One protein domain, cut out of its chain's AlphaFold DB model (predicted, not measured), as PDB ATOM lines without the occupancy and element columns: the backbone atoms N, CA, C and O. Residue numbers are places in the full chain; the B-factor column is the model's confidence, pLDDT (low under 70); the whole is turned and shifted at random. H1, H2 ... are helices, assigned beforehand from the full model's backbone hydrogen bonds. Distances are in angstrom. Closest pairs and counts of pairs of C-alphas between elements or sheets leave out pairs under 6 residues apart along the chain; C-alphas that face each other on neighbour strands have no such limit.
ATOM      1  N   PHE A   4     -29.584  51.784 -31.350       53.88
ATOM      2  CA  PHE A   4     -30.097  53.154 -31.482       53.88
ATOM      3  C   PHE A   4     -30.695  53.696 -30.172       53.88
ATOM      4  O   PHE A   4     -30.459  54.847 -29.819       53.88
ATOM      5  N   ALA A   5     -31.400  52.850 -29.414       57.06
ATOM      6  CA  ALA A   5     -31.991  53.233 -28.130       57.06
ATOM      7  C   ALA A   5     -30.930  53.498 -27.046       57.06
ATOM      8  O   ALA A   5     -31.016  54.494 -26.331       57.06
ATOM      9  N   ILE A   6     -29.892  52.654 -26.976       62.12
ATOM     10  CA  ILE A   6     -28.780  52.809 -26.023       62.12
ATOM     11  C   ILE A   6     -27.984  54.077 -26.349       62.12
ATOM     12  O   ILE A   6     -27.700  54.874 -25.462       62.12
ATOM     13  N   LYS A   7     -27.683  54.311 -27.634       63.66
ATOM     14  CA  LYS A   7     -26.922  55.484 -28.082       63.66
ATOM     15  C   LYS A   7     -27.637  56.802 -27.759       63.66
ATOM     16  O   LYS A   7     -27.007  57.697 -27.207       63.66
ATOM     17  N   LYS A   8     -28.949  56.888 -28.012       61.44
ATOM     18  CA  LYS A   8     -29.767  58.080 -27.723       61.44
ATOM     19  C   LYS A   8     -29.816  58.427 -26.226       61.44
ATOM     20  O   LYS A   8     -29.860  59.600 -25.878       61.44
ATOM     21  N   HIS A   9     -29.798  57.428 -25.341       59.47
ATOM     22  CA  HIS A   9     -29.743  57.662 -23.893       59.47
ATOM     23  C   HIS A   9     -28.313  57.899 -23.371       59.47
ATOM     24  O   HIS A   9     -28.139  58.713 -22.468       59.47
ATOM     25  N   CYS A  10     -27.285  57.288 -23.972       61.06
ATOM     26  CA  CYS A  10     -25.875  57.580 -23.671       61.06
ATOM     27  C   CYS A  10     -25.463  59.014 -24.040       61.06
ATOM     28  O   CYS A  10     -24.633  59.607 -23.355       61.06
ATOM     29  N   GLU A  11     -26.035  59.592 -25.100       61.81
ATOM     30  CA  GLU A  11     -25.778  60.984 -25.507       61.81
ATOM     31  C   GLU A  11     -26.208  62.004 -24.431       61.81
ATOM     32  O   GLU A  11     -25.603  63.071 -24.332       61.81
ATOM     33  N   ASN A  12     -27.141  61.631 -23.541       63.19
ATOM     34  CA  ASN A  12     -27.549  62.410 -22.362       63.19
ATOM     35  C   ASN A  12     -26.662  62.172 -21.114       63.19
ATOM     36  O   ASN A  12     -26.962  62.684 -20.039       63.19
ATOM     37  N   LYS A  13     -25.550  61.437 -21.271       60.06
ATOM     38  CA  LYS A  13     -24.380  61.322 -20.371       60.06
ATOM     39  C   LYS A  13     -24.585  60.872 -18.918       60.06
ATOM     40  O   LYS A  13     -23.617  60.912 -18.164       60.06
ATOM     41  N   PHE A  14     -25.750  60.371 -18.525       61.16
ATOM     42  CA  PHE A  14     -25.906  59.704 -17.228       61.16
ATOM     43  C   PHE A  14     -26.535  58.324 -17.414       61.16
ATOM     44  O   PHE A  14     -27.736  58.192 -17.635       61.16
ATOM     45  N   MET A  15     -25.692  57.293 -17.365       70.06
ATOM     46  CA  MET A  15     -26.112  55.905 -17.200       70.06
ATOM     47  C   MET A  15     -25.279  55.298 -16.083       70.06
ATOM     48  O   MET A  15     -24.063  55.166 -16.225       70.06
ATOM     49  N   ASP A  16     -25.946  54.914 -15.001       71.56
ATOM     50  CA  ASP A  16     -25.333  54.139 -13.934       71.56
ATOM     51  C   ASP A  16     -25.462  52.656 -14.269       71.56
ATOM     52  O   ASP A  16     -26.561  52.111 -14.387       71.56
ATOM     53  N   PHE A  17     -24.318  52.002 -14.451       75.81
ATOM     54  CA  PHE A  17     -24.246  50.561 -14.634       75.81
ATOM     55  C   PHE A  17     -23.897  49.913 -13.303       75.81
ATOM     56  O   PHE A  17     -22.884  50.241 -12.687       75.81
ATOM     57  N   GLN A  18     -24.715  48.955 -12.886       80.25
ATOM     58  CA  GLN A  18     -24.386  48.081 -11.772       80.25
ATOM     59  C   GLN A  18     -23.851  46.770 -12.331       80.25
ATOM     60  O   GLN A  18     -24.461  46.155 -13.209       80.25
ATOM     61  N   TYR A  19     -22.688  46.356 -11.837       85.50
ATOM     62  CA  TYR A  19     -22.192  45.017 -12.105       85.50
ATOM     63  C   TYR A  19     -23.056  44.016 -11.338       85.50
ATOM     64  O   TYR A  19     -23.186  44.113 -10.119       85.50
ATOM     65  N   ILE A  20     -23.622  43.057 -12.063       86.50
ATOM     66  CA  ILE A  20     -24.314  41.905 -11.494       86.50
ATOM     67  C   ILE A  20     -23.430  40.697 -11.775       86.50
ATOM     68  O   ILE A  20     -23.008  40.479 -12.915       86.50
ATOM     69  N   HIS A  21     -23.114  39.936 -10.733       88.69
ATOM     70  CA  HIS A  21     -22.341  38.716 -10.887       88.69
ATOM     71  C   HIS A  21     -23.119  37.713 -11.752       88.69
ATOM     72  O   HIS A  21     -24.341  37.623 -11.671       88.69
ATOM     73  N   THR A  22     -22.421  36.944 -12.589       81.69
ATOM     74  CA  THR A  22     -23.055  36.075 -13.600       81.69
ATOM     75  C   THR A  22     -24.034  35.062 -13.009       81.69
ATOM     76  O   THR A  22     -25.012  34.716 -13.660       81.69
ATOM     77  N   ASN A  23     -23.794  34.604 -11.779       82.56
ATOM     78  CA  ASN A  23     -24.688  33.654 -11.111       82.56
ATOM     79  C   ASN A  23     -25.945  34.310 -10.524       82.56
ATOM     80  O   ASN A  23     -26.890  33.600 -10.205       82.56
ATOM     81  N   ASP A  24     -25.967  35.638 -10.425       84.88
ATOM     82  CA  ASP A  24     -27.048  36.414  -9.810       84.88
ATOM     83  C   ASP A  24     -27.883  37.148 -10.874       84.88
ATOM     84  O   ASP A  24     -28.739  37.979 -10.566       84.88
ATOM     85  N   GLN A  25     -27.630  36.876 -12.158       91.00
ATOM     86  CA  GLN A  25     -28.292  37.542 -13.269       91.00
ATOM     87  C   GLN A  25     -29.708  36.981 -13.467       91.00
ATOM     88  O   GLN A  25     -29.953  36.153 -14.330       91.00
ATOM     89  N   ILE A  26     -30.677  37.490 -12.706       90.44
ATOM     90  CA  ILE A  26     -32.082  37.030 -12.699       90.44
ATOM     91  C   ILE A  26     -32.699  36.945 -14.109       90.44
ATOM     92  O   ILE A  26     -33.483  36.043 -14.396       90.44
ATOM     93  N   ALA A  27     -32.316  37.847 -15.024       89.56
ATOM     94  CA  ALA A  27     -32.775  37.854 -16.422       89.56
ATOM     95  C   ALA A  27     -32.459  36.553 -17.190       89.56
ATOM     96  O   ALA A  27     -33.054  36.267 -18.233       89.56
ATOM     97  N   ASP A  28     -31.543  35.747 -16.667       91.38
ATOM     98  CA  ASP A  28     -31.213  34.420 -17.158       91.38
ATOM     99  C   ASP A  28     -32.421  33.484 -17.210       91.38
ATOM    100  O   ASP A  28     -32.496  32.651 -18.116       91.38
ATOM    101  N   ILE A  29     -33.402  33.682 -16.321       90.62
ATOM    102  CA  ILE A  29     -34.659  32.924 -16.290       90.62
ATOM    103  C   ILE A  29     -35.421  32.978 -17.627       90.62
ATOM    104  O   ILE A  29     -36.149  32.049 -17.965       90.62
ATOM    105  N   LEU A  30     -35.231  34.049 -18.409       87.25
ATOM    106  CA  LEU A  30     -35.905  34.275 -19.692       87.25
ATOM    107  C   LEU A  30     -35.034  33.955 -20.912       87.25
ATOM    108  O   LEU A  30     -35.526  33.996 -22.039       87.25
ATOM    109  N   THR A  31     -33.736  33.708 -20.723       87.56
ATOM    110  CA  THR A  31     -32.766  33.704 -21.832       87.56
ATOM    111  C   THR A  31     -31.960  32.417 -21.955       87.56
ATOM    112  O   THR A  31     -31.404  32.166 -23.026       87.56
ATOM    113  N   LYS A  32     -31.920  31.573 -20.916       87.56
ATOM    114  CA  LYS A  32     -31.255  30.265 -20.954       87.56
ATOM    115  C   LYS A  32     -31.953  29.232 -20.076       87.56
ATOM    116  O   LYS A  32     -32.745  29.556 -19.199       87.56
ATOM    117  N   SER A  33     -31.620  27.966 -20.304       86.94
ATOM    118  CA  SER A  33     -32.007  26.873 -19.412       86.94
ATOM    119  C   SER A  33     -31.151  26.912 -18.146       86.94
ATOM    120  O   SER A  33     -29.922  26.887 -18.228       86.94
ATOM    121  N   LEU A  34     -31.799  26.973 -16.985       88.31
ATOM    122  CA  LEU A  34     -31.151  27.021 -15.675       88.31
ATOM    123  C   LEU A  34     -31.314  25.691 -14.924       88.31
ATOM    124  O   LEU A  34     -32.317  25.000 -15.127       88.31
ATOM    125  N   PRO A  35     -30.373  25.332 -14.027       90.19
ATOM    126  CA  PRO A  35     -30.613  24.292 -13.034       90.19
ATOM    127  C   PRO A  35     -31.877  24.607 -12.223       90.19
ATOM    128  O   PRO A  35     -32.153  25.772 -11.938       90.19
ATOM    129  N   ARG A  36     -32.626  23.568 -11.833       88.00
ATOM    130  CA  ARG A  36     -33.907  23.714 -11.120       88.00
ATOM    131  C   ARG A  36     -33.791  24.602  -9.883       88.00
ATOM    132  O   ARG A  36     -34.626  25.478  -9.700       88.00
ATOM    133  N   ASP A  37     -32.756  24.393  -9.077       89.88
ATOM    134  CA  ASP A  37     -32.586  25.115  -7.815       89.88
ATOM    135  C   ASP A  37     -32.349  26.611  -8.056       89.88
ATOM    136  O   ASP A  37     -32.989  27.447  -7.427       89.88
ATOM    137  N   THR A  38     -31.507  26.959  -9.034       89.31
ATOM    138  CA  THR A  38     -31.261  28.352  -9.439       89.31
ATOM    139  C   THR A  38     -32.512  28.996 -10.037       89.31
ATOM    140  O   THR A  38     -32.828  30.142  -9.734       89.31
ATOM    141  N   PHE A  39     -33.255  28.258 -10.867       89.75
ATOM    142  CA  PHE A  39     -34.521  28.735 -11.422       89.75
ATOM    143  C   PHE A  39     -35.538  29.031 -10.314       89.75
ATOM    144  O   PHE A  39     -36.154  30.093 -10.322       89.75
ATOM    145  N   GLN A  40     -35.678  28.128  -9.337       89.75
ATOM    146  CA  GLN A  40     -36.601  28.307  -8.219       89.75
ATOM    147  C   GLN A  40     -36.199  29.494  -7.338       89.75
ATOM    148  O   GLN A  40     -37.057  30.302  -7.007       89.75
ATOM    149  N   GLN A  41     -34.906  29.669  -7.047       91.00
ATOM    150  CA  GLN A  41     -34.409  30.843  -6.319       91.00
ATOM    151  C   GLN A  41     -34.787  32.161  -7.012       91.00
ATOM    152  O   GLN A  41     -35.204  33.113  -6.355       91.00
ATOM    153  N   PHE A  42     -34.669  32.226  -8.342       92.00
ATOM    154  CA  PHE A  42     -35.091  33.405  -9.098       92.00
ATOM    155  C   PHE A  42     -36.611  33.573  -9.143       92.00
ATOM    156  O   PHE A  42     -37.079  34.708  -9.090       92.00
ATOM    157  N   CYS A  43     -37.385  32.486  -9.202       90.69
ATOM    158  CA  CYS A  43     -38.837  32.555  -9.046       90.69
ATOM    159  C   CYS A  43     -39.227  33.143  -7.689       90.69
ATOM    160  O   CYS A  43     -40.035  34.065  -7.659       90.69
ATOM    161  N   ASP A  44     -38.617  32.669  -6.603       90.94
ATOM    162  CA  ASP A  44     -38.899  33.144  -5.246       90.94
ATOM    163  C   ASP A  44     -38.570  34.639  -5.107       90.94
ATOM    164  O   ASP A  44     -39.350  35.408  -4.551       90.94
ATOM    165  N   LEU A  45     -37.440  35.081  -5.673       91.25
ATOM    166  CA  LEU A  45     -37.033  36.490  -5.659       91.25
ATOM    167  C   LEU A  45     -37.983  37.402  -6.452       91.25
ATOM    168  O   LEU A  45     -38.119  38.582  -6.133       91.25
ATOM    169  N   LEU A  46     -38.612  36.865  -7.497       90.81
ATOM    170  CA  LEU A  46     -39.575  37.571  -8.340       90.81
ATOM    171  C   LEU A  46     -41.029  37.397  -7.874       90.81
ATOM    172  O   LEU A  46     -41.926  37.900  -8.550       90.81
ATOM    173  N   ASP A  47     -41.259  36.690  -6.763       91.75
ATOM    174  CA  ASP A  47     -42.590  36.310  -6.267       91.75
ATOM    175  C   ASP A  47     -43.439  35.595  -7.339       91.75
ATOM    176  O   ASP A  47     -44.640  35.820  -7.510       91.75
ATOM    177  N   LEU A  48     -42.783  34.746  -8.137       88.25
ATOM    178  CA  LEU A  48     -43.425  33.938  -9.167       88.25
ATOM    179  C   LEU A  48     -43.917  32.612  -8.581       88.25
ATOM    180  O   LEU A  48     -43.264  32.034  -7.709       88.25
ATOM    181  N   PRO A  49     -45.035  32.069  -9.097       82.56
ATOM    182  CA  PRO A  49     -45.520  30.776  -8.649       82.56
ATOM    183  C   PRO A  49     -44.466  29.688  -8.906       82.56
ATOM    184  O   PRO A  49     -43.793  29.714  -9.945       82.56
ATOM    185  N   PRO A  50     -44.334  28.709  -7.995       71.12
ATOM    186  CA  PRO A  50     -43.371  27.632  -8.144       71.12
ATOM    187  C   PRO A  50     -43.636  26.863  -9.436       71.12
ATOM    188  O   PRO A  50     -44.781  26.576  -9.804       71.12
ATOM    189  N   PHE A  51     -42.559  26.512 -10.135       68.56
ATOM    190  CA  PHE A  51     -42.679  25.757 -11.370       68.56
ATOM    191  C   PHE A  51     -43.128  24.326 -11.068       68.56
ATOM    192  O   PHE A  51     -42.341  23.463 -10.674       68.56
ATOM    193  N   HIS A  52     -44.412  24.055 -11.288       67.75
ATOM    194  CA  HIS A  52     -44.938  22.700 -11.290       67.75
ATOM    195  C   HIS A  52     -44.747  22.088 -12.681       67.75
ATOM    196  O   HIS A  52     -45.455  22.409 -13.632       67.75
ATOM    197  N   GLU A  53     -43.827  21.130 -12.778       62.03
ATOM    198  CA  GLU A  53     -43.464  20.386 -13.998       62.03
ATOM    199  C   GLU A  53     -44.648  19.663 -14.692       62.03
ATOM    200  O   GLU A  53     -44.532  19.151 -15.804       62.03
ATOM    201  N   ASN A  54     -45.830  19.664 -14.072       54.75
ATOM    202  CA  ASN A  54     -46.970  18.826 -14.427       54.75
ATOM    203  C   ASN A  54     -48.117  19.566 -15.139       54.75
ATOM    204  O   ASN A  54     -49.190  18.993 -15.328       54.75
ATOM    205  N   GLU A  55     -47.961  20.829 -15.540       55.12
ATOM    206  CA  GLU A  55     -49.058  21.548 -16.216       55.12
ATOM    207  C   GLU A  55     -49.162  21.230 -17.713       55.12
ATOM    208  O   GLU A  55     -50.265  21.059 -18.235       55.12
ATOM    209  N   TRP A  56     -48.028  21.055 -18.395       50.59
ATOM    210  CA  TRP A  56     -47.998  20.779 -19.835       50.59
ATOM    211  C   TRP A  56     -48.379  19.329 -20.161       50.59
ATOM    212  O   TRP A  56     -49.150  19.093 -21.084       50.59
ATOM    213  N   LYS A  57     -47.963  18.362 -19.330       53.09
ATOM    214  CA  LYS A  57     -48.328  16.943 -19.505       53.09
ATOM    215  C   LYS A  57     -49.818  16.656 -19.272       53.09
ATOM    216  O   LYS A  57     -50.358  15.718 -19.852       53.09
ATOM    217  N   ARG A  58     -50.506  17.454 -18.440       50.75
ATOM    218  CA  ARG A  58     -51.951  17.291 -18.180       50.75
ATOM    219  C   ARG A  58     -52.810  17.626 -19.400       50.75
ATOM    220  O   ARG A  58     -53.847  16.994 -19.593       50.75
ATOM    221  N   LYS A  59     -52.383  18.584 -20.229       52.62
ATOM    222  CA  LYS A  59     -53.120  18.965 -21.443       52.62
ATOM    223  C   LYS A  59     -53.070  17.867 -22.511       52.62
ATOM    224  O   LYS A  59     -54.079  17.642 -23.176       52.62
ATOM    225  N   ASP A  60     -51.976  17.115 -22.597       54.75
ATOM    226  CA  ASP A  60     -51.852  16.013 -23.560       54.75
ATOM    227  C   ASP A  60     -52.648  14.767 -23.137       54.75
ATOM    228  O   ASP A  60     -53.299  14.143 -23.972       54.75
ATOM    229  N   LEU A  61     -52.698  14.432 -21.839       52.12
ATOM    230  CA  LEU A  61     -53.481  13.276 -21.371       52.12
ATOM    231  C   LEU A  61     -54.999  13.464 -21.520       52.12
ATOM    232  O   LEU A  61     -55.686  12.525 -21.923       52.12
ATOM    233  N   HIS A  62     -55.531  14.658 -21.239       53.34
ATOM    234  CA  HIS A  62     -56.962  14.925 -21.436       53.34
ATOM    235  C   HIS A  62     -57.356  14.996 -22.917       53.34
ATOM    236  O   HIS A  62     -58.488  14.670 -23.263       53.34
ATOM    237  N   SER A  63     -56.422  15.360 -23.799       56.22
ATOM    238  CA  SER A  63     -56.644  15.351 -25.249       56.22
ATOM    239  C   SER A  63     -56.701  13.929 -25.822       56.22
ATOM    240  O   SER A  63     -57.451  13.679 -26.762       56.22
ATOM    241  N   LEU A  64     -55.962  12.978 -25.238       52.88
ATOM    242  CA  LEU A  64     -55.911  11.585 -25.704       52.88
ATOM    243  C   LEU A  64     -57.079  10.714 -25.215       52.88
ATOM    244  O   LEU A  64     -57.416   9.732 -25.873       52.88
ATOM    245  N   GLN A  65     -57.739  11.070 -24.106       55.84
ATOM    246  CA  GLN A  65     -58.926  10.341 -23.629       55.84
ATOM    247  C   GLN A  65     -60.172  10.561 -24.503       55.84
ATOM    248  O   GLN A  65     -61.052   9.710 -24.514       55.84
ATOM    249  N   ASN A  66     -60.223  11.641 -25.291       52.75
ATOM    250  CA  ASN A  66     -61.343  11.937 -26.196       52.75
ATOM    251  C   ASN A  66     -61.212  11.297 -27.593       52.75
ATOM    252  O   ASN A  66     -62.085  11.497 -28.430       52.75
TER     253      ASN A  66
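Overview. This is residues 4 to 66 of the 69 residues of an uncharacterized protein of Physcomitrium patens (UniProt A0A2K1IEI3). Picture a strung-out chain with two helices, H2 and H3, joined by a tight link in its middle and one lone helix towards each end: H1 beyond a long link with no named element, and H4 standing free as an arm. The arms make the length, and H1 and H4 touch no helix. You have 63 printed residues with four named helices, H1 to H4 in order, and no named strand; the class is all helix. The whole is extended, with a radius of gyration of the C-alphas of 19.1 A and spans of 61 by 27 by 19 A.

Along the chain. Find C-alpha 4 at (-30.097, 53.154, -31.482); there H1 begins, residues 4 to 10. Go on past residues 11 to 25 to H2, residues 26 to 30, 8.4 A long. Next comes H3, residues 36 to 45, 14.2 A long, beginning at C-alpha 36 at (-33.907, 23.714, -11.120). H4, residues 55 to 65, is 16.7 A long and ends at C-alpha 65 at (-58.926, 10.341, -23.629).

Arrangement. Look first at Ile 26 and Phe 42, the closest C-alphas of H2 and H3, 5.9 A apart; these helices only just touch, with 3 pairs of C-alphas within 8 A. H1 is apart from H2, H3 and H4, and H4 is apart from H2 and H3. In H1 and H3 every O i to N i+4 pair is within hydrogen-bond range; in H4 5 of 7 are, and in H2 0 of 1, beside 2 of 2 O i to N i+3 pairs.

Size, cuts and confidence. The C-alphas farthest apart are those of Lys 13 and Asn 66, 62.0 A. The printed part has no cut; the link from H1 to H2 is long, with 15 residues. Read the B-factor column for pLDDT: residues 4 to 14 and 51 to 66 of this model are under 70.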